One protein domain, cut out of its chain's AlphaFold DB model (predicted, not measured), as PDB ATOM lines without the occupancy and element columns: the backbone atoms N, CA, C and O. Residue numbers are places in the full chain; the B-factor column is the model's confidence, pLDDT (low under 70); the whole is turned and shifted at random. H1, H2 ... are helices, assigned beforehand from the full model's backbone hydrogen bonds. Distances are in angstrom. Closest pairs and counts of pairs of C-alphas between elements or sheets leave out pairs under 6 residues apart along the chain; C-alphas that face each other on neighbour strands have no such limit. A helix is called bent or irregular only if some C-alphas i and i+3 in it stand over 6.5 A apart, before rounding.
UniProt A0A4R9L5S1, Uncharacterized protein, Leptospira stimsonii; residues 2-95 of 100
ATOM      1  N   ILE A   2     177.473 151.461 186.524       89.19
ATOM      2  CA  ILE A   2     176.145 152.121 186.558       89.19
ATOM      3  C   ILE A   2     175.384 152.038 185.221       89.19
ATOM      4  O   ILE A   2     174.231 151.624 185.210       89.19
ATOM      5  N   TYR A   3     176.027 152.332 184.087       86.75
ATOM      6  CA  TYR A   3     175.370 152.258 182.772       86.75
ATOM      7  C   TYR A   3     174.878 150.852 182.402       86.75
ATOM      8  O   TYR A   3     173.790 150.713 181.854       86.75
ATOM      9  N   ALA A   4     175.646 149.812 182.738       88.50
ATOM     10  CA  ALA A   4     175.251 148.426 182.494       88.50
ATOM     11  C   ALA A   4     174.033 148.035 183.347       88.50
ATOM     12  O   ALA A   4     173.117 147.392 182.843       88.50
ATOM     13  N   LEU A   5     173.986 148.495 184.604       91.94
ATOM     14  CA  LEU A   5     172.836 148.294 185.492       91.94
ATOM     15  C   LEU A   5     171.585 149.013 184.974       91.94
ATOM     16  O   LEU A   5     170.513 148.416 184.882       91.94
ATOM     17  N   ILE A   6     171.724 150.275 184.566       92.44
ATOM     18  CA  ILE A   6     170.620 151.046 183.981       92.44
ATOM     19  C   ILE A   6     170.098 150.345 182.723       92.44
ATOM     20  O   ILE A   6     168.889 150.163 182.585       92.44
ATOM     21  N   LEU A   7     170.992 149.884 181.842       91.75
ATOM     22  CA  LEU A   7     170.616 149.159 180.631       91.75
ATOM     23  C   LEU A   7     169.894 147.841 180.947       91.75
ATOM     24  O   LEU A   7     168.890 147.543 180.307       91.75
ATOM     25  N   THR A   8     170.344 147.078 181.950       91.69
ATOM     26  CA  THR A   8     169.643 145.853 182.378       91.69
ATOM     27  C   THR A   8     168.240 146.134 182.900       91.69
ATOM     28  O   THR A   8     167.299 145.430 182.536       91.69
ATOM     29  N   ILE A   9     168.078 147.188 183.708       93.50
ATOM     30  CA  ILE A   9     166.778 147.580 184.260       93.50
ATOM     31  C   ILE A   9     165.850 148.030 183.130       93.50
ATOM     32  O   ILE A   9     164.710 147.579 183.060       93.50
ATOM     33  N   LEU A  10     166.344 148.863 182.209       93.06
ATOM     34  CA  LEU A  10     165.593 149.310 181.034       93.06
ATOM     35  C   LEU A  10     165.186 148.137 180.140       93.06
ATOM     36  O   LEU A  10     164.032 148.065 179.727       93.06
ATOM     37  N   CYS A  11     166.095 147.193 179.885       92.69
ATOM     38  CA  CYS A  11     165.816 146.001 179.086       92.69
ATOM     39  C   CYS A  11     164.634 145.209 179.660       92.69
ATOM     40  O   CYS A  11     163.693 144.889 178.928       92.69
ATOM     41  N   GLY A  12     164.659 144.938 180.970       89.94
ATOM     42  CA  GLY A  12     163.589 144.227 181.670       89.94
ATOM     43  C   GLY A  12     162.287 145.025 181.739       89.94
ATOM     44  O   GLY A  12     161.213 144.472 181.514       89.94
ATOM     45  N   LEU A  13     162.370 146.334 181.984       92.31
ATOM     46  CA  LEU A  13     161.206 147.215 182.065       92.31
ATOM     47  C   LEU A  13     160.489 147.327 180.715       92.31
ATOM     48  O   LEU A  13     159.269 147.183 180.661       92.31
ATOM     49  N   PHE A  14     161.223 147.514 179.617       91.25
ATOM     50  CA  PHE A  14     160.639 147.542 178.276       91.25
ATOM     51  C   PHE A  14     160.037 146.193 177.885       91.25
ATOM     52  O   PHE A  14     158.930 146.159 177.346       91.25
ATOM     53  N   PHE A  15     160.700 145.085 178.232       88.06
ATOM     54  CA  PHE A  15     160.155 143.746 178.011       88.06
ATOM     55  C   PHE A  15     158.834 143.546 178.764       88.06
ATOM     56  O   PHE A  15     157.833 143.122 178.186       88.06
ATOM     57  N   PHE A  16     158.803 143.911 180.047       87.88
ATOM     58  CA  PHE A  16     157.612 143.818 180.883       87.88
ATOM     59  C   PHE A  16     156.462 144.673 180.340       87.88
ATOM     60  O   PHE A  16     155.329 144.200 180.244       87.88
ATOM     61  N   LEU A  17     156.744 145.914 179.929       87.19
ATOM     62  CA  LEU A  17     155.743 146.804 179.341       87.19
ATOM     63  C   LEU A  17     155.168 146.250 178.031       87.19
ATOM     64  O   LEU A  17     153.959 146.350 177.831       87.19
ATOM     65  N   SER A  18     155.982 145.615 177.181       85.31
ATOM     66  CA  SER A  18     155.510 145.008 175.927       85.31
ATOM     67  C   SER A  18     154.561 143.824 176.107       85.31
ATOM     68  O   SER A  18     153.731 143.566 175.227       85.31
ATOM     69  N   TYR A  19     154.672 143.097 177.219       83.38
ATOM     70  CA  TYR A  19     153.831 141.931 177.516       83.38
ATOM     71  C   TYR A  19     152.778 142.190 178.594       83.38
ATOM     72  O   TYR A  19     152.008 141.285 178.935       83.38
ATOM     73  N   LYS A  20     152.675 143.428 179.093       82.19
ATOM     74  CA  LYS A  20     151.661 143.832 180.068       82.19
ATOM     75  C   LYS A  20     150.260 143.532 179.515       82.19
ATOM     76  O   LYS A  20     149.788 144.186 178.590       82.19
ATOM     77  N   GLY A  21     149.607 142.513 180.077       70.69
ATOM     78  CA  GLY A  21     148.259 142.076 179.693       70.69
ATOM     79  C   GLY A  21     148.164 141.096 178.512       70.69
ATOM     80  O   GLY A  21     147.054 140.720 178.158       70.69
ATOM     81  N   LYS A  22     149.283 140.655 177.912       69.38
ATOM     82  CA  LYS A  22     149.293 139.684 176.789       69.38
ATOM     83  C   LYS A  22     149.807 138.285 177.159       69.38
ATOM     84  O   LYS A  22     149.809 137.400 176.309       69.38
ATOM     85  N   GLY A  23     150.197 138.084 178.420       69.56
ATOM     86  CA  GLY A  23     150.875 136.872 178.882       69.56
ATOM     87  C   GLY A  23     152.340 136.848 178.440       69.56
ATOM     88  O   GLY A  23     152.691 137.357 177.377       69.56
ATOM     89  N   THR A  24     153.223 136.301 179.273       74.62
ATOM     90  CA  THR A  24     154.635 136.133 178.912       74.62
ATOM     91  C   THR A  24     154.780 135.074 177.814       74.62
ATOM     92  O   THR A  24     154.034 134.087 177.806       74.62
ATOM     93  N   PRO A  25     155.717 135.247 176.865       77.38
ATOM     94  CA  PRO A  25     155.958 134.233 175.851       77.38
ATOM     95  C   PRO A  25     156.463 132.961 176.539       77.38
ATOM     96  O   PRO A  25     157.489 132.976 177.213       77.38
ATOM     97  N   LYS A  26     155.720 131.860 176.388       79.31
ATOM     98  CA  LYS A  26     156.099 130.556 176.958       79.31
ATOM     99  C   LYS A  26     157.235 129.877 176.190       79.31
ATOM    100  O   LYS A  26     157.955 129.079 176.774       79.31
ATOM    101  N   ASN A  27     157.396 130.219 174.910       83.38
ATOM    102  CA  ASN A  27     158.353 129.601 173.998       83.38
ATOM    103  C   ASN A  27     159.215 130.667 173.315       83.38
ATOM    104  O   ASN A  27     158.772 131.788 173.060       83.38
ATOM    105  N   LEU A  28     160.433 130.287 172.942       80.75
ATOM    106  CA  LEU A  28     161.346 131.141 172.181       80.75
ATOM    107  C   LEU A  28     160.756 131.516 170.806       80.75
ATOM    108  O   LEU A  28     160.928 132.647 170.342       80.75
ATOM    109  N   SER A  29     159.997 130.610 170.185       82.56
ATOM    110  CA  SER A  29     159.336 130.835 168.895       82.56
ATOM    111  C   SER A  29     158.252 131.917 168.955       82.56
ATOM    112  O   SER A  29     158.166 132.755 168.058       82.56
ATOM    113  N   SER A  30     157.463 131.984 170.034       83.19
ATOM    114  CA  SER A  30     156.450 133.039 170.198       83.19
ATOM    115  C   SER A  30     157.076 134.410 170.452       83.19
ATOM    116  O   SER A  30     156.536 135.431 170.018       83.19
ATOM    117  N   LEU A  31     158.251 134.437 171.081       84.12
ATOM    118  CA  LEU A  31     159.081 135.629 171.209       84.12
ATOM    119  C   LEU A  31     159.637 136.074 169.841       84.12
ATOM    120  O   LEU A  31     159.503 137.251 169.504       84.12
ATOM    121  N   ARG A  32     160.127 135.148 168.997       86.62
ATOM    122  CA  ARG A  32     160.535 135.447 167.605       86.62
ATOM    123  C   ARG A  32     159.391 136.056 166.792       86.62
ATOM    124  O   ARG A  32     159.574 137.106 166.187       86.62
ATOM    125  N   ILE A  33     158.206 135.442 166.819       85.25
ATOM    126  CA  ILE A  33     157.017 135.945 166.107       85.25
ATOM    127  C   ILE A  33     156.630 137.341 166.614       85.25
ATOM    128  O   ILE A  33     156.301 138.223 165.820       85.25
ATOM    129  N   GLY A  34     156.700 137.568 167.930       86.38
ATOM    130  CA  GLY A  34     156.485 138.884 168.531       86.38
ATOM    131  C   GLY A  34     157.439 139.943 167.974       86.38
ATOM    132  O   GLY A  34     156.990 141.024 167.593       86.38
ATOM    133  N   PHE A  35     158.727 139.609 167.858       86.69
ATOM    134  CA  PHE A  35     159.739 140.489 167.273       86.69
ATOM    135  C   PHE A  35     159.538 140.733 165.780       86.69
ATOM    136  O   PHE A  35     159.581 141.881 165.352       86.69
ATOM    137  N   GLN A  36     159.250 139.697 164.991       86.69
ATOM    138  CA  GLN A  36     158.963 139.846 163.560       86.69
ATOM    139  C   GLN A  36     157.732 140.731 163.324       86.69
ATOM    140  O   GLN A  36     157.754 141.632 162.487       86.69
ATOM    141  N   LYS A  37     156.677 140.554 164.125       86.25
ATOM    142  CA  LYS A  37     155.495 141.423 164.087       86.25
ATOM    143  C   LYS A  37     155.832 142.867 164.465       86.25
ATOM    144  O   LYS A  37     155.286 143.792 163.869       86.25
ATOM    145  N   ALA A  38     156.723 143.064 165.436       86.50
ATOM    146  CA  ALA A  38     157.176 144.390 165.829       86.50
ATOM    147  C   ALA A  38     158.013 145.068 164.731       86.50
ATOM    148  O   ALA A  38     157.797 146.247 164.467       86.50
ATOM    149  N   LEU A  39     158.891 144.327 164.045       84.19
ATOM    150  CA  LEU A  39     159.670 144.811 162.897       84.19
ATOM    151  C   LEU A  39     158.771 145.216 161.720       84.19
ATOM    152  O   LEU A  39     158.991 146.262 161.118       84.19
ATOM    153  N   ASN A  40     157.717 144.443 161.446       84.69
ATOM    154  CA  ASN A  40     156.741 144.749 160.393       84.69
ATOM    155  C   ASN A  40     155.804 145.920 160.747       84.69
ATOM    156  O   ASN A  40     155.080 146.426 159.893       84.69
ATOM    157  N   SER A  41     155.745 146.343 162.012       85.25
ATOM    158  CA  SER A  41     154.881 147.437 162.477       85.25
ATOM    159  C   SER A  41     155.575 148.262 163.571       85.25
ATOM    160  O   SER A  41     155.131 148.258 164.727       85.25
ATOM    161  N   PRO A  42     156.652 148.995 163.219       78.31
ATOM    162  CA  PRO A  42     157.574 149.594 164.188       78.31
ATOM    163  C   PRO A  42     156.958 150.742 165.004       78.31
ATOM    164  O   PRO A  42     157.378 150.991 166.131       78.31
ATOM    165  N   PHE A  43     155.927 151.415 164.481       78.75
ATOM    166  CA  PHE A  43     155.305 152.579 165.128       78.75
ATOM    167  C   PHE A  43     154.161 152.243 166.096       78.75
ATOM    168  O   PHE A  43     153.599 153.137 166.731       78.75
ATOM    169  N   GLN A  44     153.798 150.967 166.263       81.75
ATOM    170  CA  GLN A  44     152.856 150.593 167.317       81.75
ATOM    171  C   GLN A  44     153.544 150.700 168.682       81.75
ATOM    172  O   GLN A  44     154.610 150.125 168.880       81.75
ATOM    173  N   LYS A  45     152.913 151.370 169.659       76.38
ATOM    174  CA  LYS A  45     153.493 151.593 171.004       76.38
ATOM    175  C   LYS A  45     154.053 150.309 171.632       76.38
ATOM    176  O   LYS A  45     155.154 150.311 172.167       76.38
ATOM    177  N   ASN A  46     153.322 149.199 171.512       78.38
ATOM    178  CA  ASN A  46     153.737 147.904 172.057       78.38
ATOM    179  C   ASN A  46     154.943 147.288 171.326       78.38
ATOM    180  O   ASN A  46     155.763 146.621 171.953       78.38
ATOM    181  N   SER A  47     155.026 147.504 170.010       81.44
ATOM    182  CA  SER A  47     156.138 147.073 169.156       81.44
ATOM    183  C   SER A  47     157.392 147.894 169.429       81.44
ATOM    184  O   SER A  47     158.482 147.337 169.480       81.44
ATOM    185  N   LEU A  48     157.236 149.195 169.682       86.31
ATOM    186  CA  LEU A  48     158.341 150.101 169.973       86.31
ATOM    187  C   LEU A  48     159.056 149.694 171.267       86.31
ATOM    188  O   LEU A  48     160.272 149.536 171.256       86.31
ATOM    189  N   PHE A  49     158.316 149.416 172.346       88.44
ATOM    190  CA  PHE A  49     158.909 148.889 173.583       88.44
ATOM    191  C   PHE A  49     159.612 147.542 173.372       88.44
ATOM    192  O   PHE A  49     160.675 147.309 173.946       88.44
ATOM    193  N   LEU A  50     159.071 146.684 172.504       88.94
ATOM    194  CA  LEU A  50     159.627 145.355 172.264       88.94
ATOM    195  C   LEU A  50     160.959 145.479 171.517       88.94
ATOM    196  O   LEU A  50     161.964 144.924 171.946       88.94
ATOM    197  N   LEU A  51     160.992 146.278 170.448       90.25
ATOM    198  CA  LEU A  51     162.211 146.569 169.692       90.25
ATOM    199  C   LEU A  51     163.261 147.267 170.560       90.25
ATOM    200  O   LEU A  51     164.440 146.944 170.474       90.25
ATOM    201  N   LEU A  52     162.846 148.180 171.440       90.25
ATOM    202  CA  LEU A  52     163.762 148.869 172.346       90.25
ATOM    203  C   LEU A  52     164.365 147.908 173.382       90.25
ATOM    204  O   LEU A  52     165.559 147.984 173.673       90.25
ATOM    205  N   SER A  53     163.564 146.964 173.884       90.94
ATOM    206  CA  SER A  53     164.038 145.862 174.725       90.94
ATOM    207  C   SER A  53     165.025 144.967 173.972       90.94
ATOM    208  O   SER A  53     166.073 144.634 174.520       90.94
ATOM    209  N   LEU A  54     164.761 144.651 172.699       90.88
ATOM    210  CA  LEU A  54     165.685 143.881 171.865       90.88
ATOM    211  C   LEU A  54     167.021 144.599 171.688       90.88
ATOM    212  O   LEU A  54     168.069 144.000 171.902       90.88
ATOM    213  N   CYS A  55     166.998 145.886 171.342       90.62
ATOM    214  CA  CYS A  55     168.216 146.682 171.208       90.62
ATOM    215  C   CYS A  55     169.015 146.702 172.519       90.62
ATOM    216  O   CYS A  55     170.230 146.503 172.507       90.62
ATOM    217  N   ALA A  56     168.338 146.883 173.657       91.69
ATOM    218  CA  ALA A  56     168.979 146.845 174.967       91.69
ATOM    219  C   ALA A  56     169.585 145.465 175.278       91.69
ATOM    220  O   ALA A  56     170.710 145.392 175.769       91.69
ATOM    221  N   TRP A  57     168.883 144.382 174.936       92.12
ATOM    222  CA  TRP A  57     169.353 143.004 175.081       92.12
ATOM    223  C   TRP A  57     170.583 142.704 174.219       92.12
ATOM    224  O   TRP A  57     171.534 142.066 174.672       92.12
ATOM    225  N   MET A  58     170.601 143.201 172.981       91.62
ATOM    226  CA  MET A  58     171.740 143.030 172.083       91.62
ATOM    227  C   MET A  58     172.988 143.742 172.615       91.62
ATOM    228  O   MET A  58     174.069 143.165 172.572       91.62
ATOM    229  N   LEU A  59     172.840 144.951 173.167       91.31
ATOM    230  CA  LEU A  59     173.938 145.767 173.707       91.31
ATOM    231  C   LEU A  59     174.431 145.318 175.092       91.31
ATOM    232  O   LEU A  59     175.518 145.700 175.525       91.31
ATOM    233  N   LEU A  60     173.652 144.509 175.798       90.25
ATOM    234  CA  LEU A  60     173.898 144.105 177.180       90.25
ATOM    235  C   LEU A  60     175.290 143.475 177.419       90.25
ATOM    236  O   LEU A  60     175.998 143.967 178.305       90.25
ATOM    237  N   PRO A  61     175.745 142.471 176.640       88.88
ATOM    238  CA  PRO A  61     177.083 141.897 176.814       88.88
ATOM    239  C   PRO A  61     178.213 142.887 176.528       88.88
ATOM    240  O   PRO A  61     179.260 142.802 177.166       88.88
ATOM    241  N   LEU A  62     178.003 143.865 175.639       90.00
ATOM    242  CA  LEU A  62     178.989 144.913 175.384       90.00
ATOM    243  C   LEU A  62     179.160 145.803 176.620       90.00
ATOM    244  O   LEU A  62     180.275 145.992 177.095       90.00
ATOM    245  N   PHE A  63     178.065 146.315 177.189       89.62
ATOM    246  CA  PHE A  63     178.131 147.203 178.356       89.62
ATOM    247  C   PHE A  63     178.631 146.494 179.618       89.62
ATOM    248  O   PHE A  63     179.367 147.096 180.402       89.62
ATOM    249  N   TRP A  64     178.267 145.226 179.816       88.62
ATOM    250  CA  TRP A  64     178.780 144.424 180.927       88.62
ATOM    251  C   TRP A  64     180.244 144.034 180.742       88.62
ATOM    252  O   TRP A  64     181.034 144.191 181.670       88.62
ATOM    253  N   GLY A  65     180.631 143.594 179.547       86.81
ATOM    254  CA  GLY A  65     182.018 143.250 179.259       86.81
ATOM    255  C   GLY A  65     182.941 144.462 179.365       86.81
ATOM    256  O   GLY A  65     183.967 144.400 180.038       86.81
ATOM    257  N   LEU A  66     182.543 145.608 178.808       86.81
ATOM    258  CA  LEU A  66     183.304 146.848 178.952       86.81
ATOM    259  C   LEU A  66     183.357 147.308 180.413       86.81
ATOM    260  O   LEU A  66     184.382 147.823 180.836       86.81
ATOM    261  N   ALA A  67     182.315 147.092 181.223       85.50
ATOM    262  CA  ALA A  67     182.345 147.482 182.633       85.50
ATOM    263  C   ALA A  67     183.445 146.775 183.446       85.50
ATOM    264  O   ALA A  67     183.933 147.374 184.405       85.50
ATOM    265  N   PHE A  68     183.834 145.553 183.071       82.94
ATOM    266  CA  PHE A  68     184.889 144.789 183.742       82.94
ATOM    267  C   PHE A  68     186.253 144.908 183.058       82.94
ATOM    268  O   PHE A  68     187.271 145.000 183.738       82.94
ATOM    269  N   PHE A  69     186.275 144.944 181.726       82.88
ATOM    270  CA  PHE A  69     187.498 144.771 180.942       82.88
ATOM    271  C   PHE A  69     187.955 146.040 180.203       82.88
ATOM    272  O   PHE A  69     188.889 145.966 179.410       82.88
ATOM    273  N   LEU A  70     187.362 147.218 180.470       77.50
ATOM    274  CA  LEU A  70     187.724 148.475 179.781       77.50
ATOM    275  C   LEU A  70     189.222 148.802 179.851       77.50
ATOM    276  O   LEU A  70     189.786 149.327 178.899       77.50
ATOM    277  N   LYS A  71     189.841 148.543 181.010       80.56
ATOM    278  CA  LYS A  71     191.238 148.896 181.311       80.56
ATOM    279  C   LYS A  71     192.235 147.794 180.948       80.56
ATOM    280  O   LYS A  71     193.400 147.888 181.314       80.56
ATOM    281  N   THR A  72     191.775 146.742 180.281       84.44
ATOM    282  CA  THR A  72     192.577 145.564 179.947       84.44
ATOM    283  C   THR A  72     192.514 145.295 178.451       84.44
ATOM    284  O   THR A  72     191.484 145.557 177.829       84.44
ATOM    285  N   ASP A  73     193.549 144.664 177.899       84.62
ATOM    286  CA  ASP A  73     193.580 144.226 176.491       84.62
ATOM    287  C   ASP A  73     192.478 143.197 176.157       84.62
ATOM    288  O   ASP A  73     192.161 142.942 174.995       84.62
ATOM    289  N   ALA A  74     191.819 142.638 177.179       84.88
ATOM    290  CA  ALA A  74     190.654 141.772 177.032       84.88
ATOM    291  C   ALA A  74     189.403 142.493 176.485       84.88
ATOM    292  O   ALA A  74     188.415 141.835 176.157       84.88
ATOM    293  N   ASN A  75     189.421 143.823 176.330       87.12
ATOM    294  CA  ASN A  75     188.348 144.564 175.663       87.12
ATOM    295  C   ASN A  75     188.068 144.049 174.231       87.12
ATOM    296  O   ASN A  75     186.908 144.008 173.820       87.12
ATOM    297  N   VAL A  76     189.085 143.560 173.513       88.88
ATOM    298  CA  VAL A  76     188.946 142.954 172.179       88.88
ATOM    299  C   VAL A  76     188.084 141.694 172.243       88.88
ATOM    300  O   VAL A  76     187.197 141.511 171.410       88.88
ATOM    301  N   LEU A  77     188.274 140.856 173.267       89.88
ATOM    302  CA  LEU A  77     187.466 139.649 173.469       89.88
ATOM    303  C   LEU A  77     186.000 139.989 173.743       89.88
ATOM    304  O   LEU A  77     185.112 139.278 173.279       89.88
ATOM    305  N   ILE A  78     185.734 141.100 174.435       90.94
ATOM    306  CA  ILE A  78     184.367 141.589 174.646       90.94
ATOM    307  C   ILE A  78     183.719 141.998 173.326       90.94
ATOM    308  O   ILE A  78     182.565 141.650 173.086       90.94
ATOM    309  N   VAL A  79     184.449 142.701 172.457       90.69
ATOM    310  CA  VAL A  79     183.935 143.097 171.139       90.69
ATOM    311  C   VAL A  79     183.650 141.868 170.277       90.69
ATOM    312  O   VAL A  79     182.573 141.782 169.690       90.69
ATOM    313  N   ILE A  80     184.554 140.884 170.252       92.00
ATOM    314  CA  ILE A  80     184.347 139.619 169.531       92.00
ATOM    315  C   ILE A  80     183.128 138.879 170.095       92.00
ATOM    316  O   ILE A  80     182.246 138.477 169.338       92.00
ATOM    317  N   GLY A  81     183.027 138.749 171.419       91.25
ATOM    318  CA  GLY A  81     181.881 138.124 172.079       91.25
ATOM    319  C   GLY A  81     180.563 138.833 171.762       91.25
ATOM    320  O   GLY A  81     179.563 138.176 171.487       91.25
ATOM    321  N   PHE A  82     180.565 140.166 171.716       93.38
ATOM    322  CA  PHE A  82     179.416 140.964 171.295       93.38
ATOM    323  C   PHE A  82     179.053 140.728 169.820       93.38
ATOM    324  O   PHE A  82     177.876 140.545 169.510       93.38
ATOM    325  N   MET A  83     180.027 140.667 168.909       92.75
ATOM    326  CA  MET A  83     179.770 140.346 167.498       92.75
ATOM    327  C   MET A  83     179.143 138.957 167.344       92.75
ATOM    328  O   MET A  83     178.140 138.807 166.653       92.75
ATOM    329  N   VAL A  84     179.678 137.953 168.040       94.69
ATOM    330  CA  VAL A  84     179.139 136.587 168.028       94.69
ATOM    331  C   VAL A  84     177.724 136.551 168.611       94.69
ATOM    332  O   VAL A  84     176.814 135.987 168.003       94.69
ATOM    333  N   TRP A  85     177.508 137.195 169.759       94.19
ATOM    334  CA  TRP A  85     176.202 137.297 170.408       94.19
ATOM    335  C   TRP A  85     175.153 137.911 169.484       94.19
ATOM    336  O   TRP A  85     174.097 137.324 169.248       94.19
ATOM    337  N   THR A  86     175.456 139.087 168.935       92.75
ATOM    338  CA  THR A  86     174.541 139.798 168.044       92.75
ATOM    339  C   THR A  86     174.273 139.005 166.769       92.75
ATOM    340  O   THR A  86     173.115 138.902 166.371       92.75
ATOM    341  N   TYR A  87     175.288 138.362 166.186       92.56
ATOM    342  CA  TYR A  87     175.132 137.497 165.019       92.56
ATOM    343  C   TYR A  87     174.156 136.341 165.272       92.56
ATOM    344  O   TYR A  87     173.218 136.160 164.495       92.56
ATOM    345  N   TYR A  88     174.320 135.584 166.361       91.88
ATOM    346  CA  TYR A  88     173.430 134.454 166.652       91.88
ATOM    347  C   TYR A  88     171.998 134.897 166.962       91.88
ATOM    348  O   TYR A  88     171.055 134.252 166.502       91.88
ATOM    349  N   TRP A  89     171.812 136.015 167.670       90.12
ATOM    350  CA  TRP A  89     170.478 136.569 167.917       90.12
ATOM    351  C   TRP A  89     169.802 137.067 166.639       90.12
ATOM    352  O   TRP A  89     168.625 136.780 166.427       90.12
ATOM    353  N   LEU A  90     170.529 137.761 165.760       89.50
ATOM    354  CA  LEU A  90     169.995 138.190 164.464       89.50
ATOM    355  C   LEU A  90     169.658 136.982 163.594       89.50
ATOM    356  O   LEU A  90     168.555 136.909 163.059       89.50
ATOM    357  N   LYS A  91     170.560 135.998 163.513       89.75
ATOM    358  CA  LYS A  91     170.311 134.747 162.795       89.75
ATOM    359  C   LYS A  91     169.047 134.067 163.312       89.75
ATOM    360  O   LYS A  91     168.219 133.664 162.510       89.75
ATOM    361  N   TYR A  92     168.865 133.990 164.626       87.06
ATOM    362  CA  TYR A  92     167.667 133.414 165.227       87.06
ATOM    363  C   TYR A  92     166.382 134.186 164.872       87.06
ATOM    364  O   TYR A  92     165.352 133.578 164.589       87.06
ATOM    365  N   LEU A  93     166.429 135.520 164.869       86.31
ATOM    366  CA  LEU A  93     165.264 136.363 164.581       86.31
ATOM    367  C   LEU A  93     164.854 136.355 163.102       86.31
ATOM    368  O   LEU A  93     163.659 136.425 162.801       86.31
ATOM    369  N   PHE A  94     165.833 136.282 162.200       83.38
ATOM    370  CA  PHE A  94     165.622 136.342 160.751       83.38
ATOM    371  C   PHE A  94     165.580 134.973 160.068       83.38
ATOM    372  O   PHE A  94     165.055 134.877 158.961       83.38
ATOM    373  N   SER A  95     166.090 133.911 160.701       78.19
ATOM    374  CA  SER A  95     165.976 132.560 160.151       78.19
ATOM    375  C   SER A  95     164.501 132.175 160.060       78.19
ATOM    376  O   SER A  95     163.735 132.237 161.026       78.19
TER     377      SER A  95
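AT A GLANCE: This is residues 2 to 95 of the 100 residues of an uncharacterized protein of Leptospira stimsonii (UniProt A0A4R9L5S1). Three long helices run back and forth roughly side by side in a slab, with the bent H3 in the middle between H1 and H4, and the shorter H2 crosses one end, packing on H3a and the last part of H4. The printed part has 94 residues with four named helices, H1 to H4 in chain order, and no named strand; the class is all helix. It is only just compact, close to loose, with a radius of gyration of the C-alphas of 14.6 A and spans of 44 by 30 by 25 A.

IN THESE COORDINATES: H1, residues 2 to 19, is 26.1 A long and begins at C-alpha 2 (176.145, 152.121, 186.558). H2 is residues 28 to 40. H3, residues 45 to 69, was assigned as one helix by its hydrogen bonds but is bent, with C-alphas 58 and 61 7.2 A apart; its arms are H3a, residues 45 to 58, 20.2 A long, and H3b, residues 61 to 69. H4, residues 75 to 94, is 28.4 A long and ends at C-alpha 94 (165.622, 136.342, 160.751).

HOW THE PARTS SIT: H3 is the hub. H3a touches H1, closest C-alphas Cys 11 and Ser 53 at 4.7 A, opposite ways. H2, with residues 35 to 39 alone, touches H3a at a steep tilt of 62 degrees, closest C-alphas Ala 38 and Ser 47 at 4.4 A. H3b and H4 form a helical hairpin at a shallow tilt of 11 degrees, closest C-alphas Phe 69 and Asn 75 at 5.4 A. H2 and H4 touch about perpendicular, at 84 degrees, closest C-alphas Arg 32 and Leu 93 at 5.7 A. H1 and H4 are apart. In H1, H2, H3a, H3b and H4 every O i to N i+4 pair is within hydrogen-bond range.

THE WHOLE: The C-alphas farthest apart, of Gly 21 and Asp 73, are 45.5 A apart. The printed part has no cut and no long link. The model's pLDDT is under 70 at residues 22 to 23.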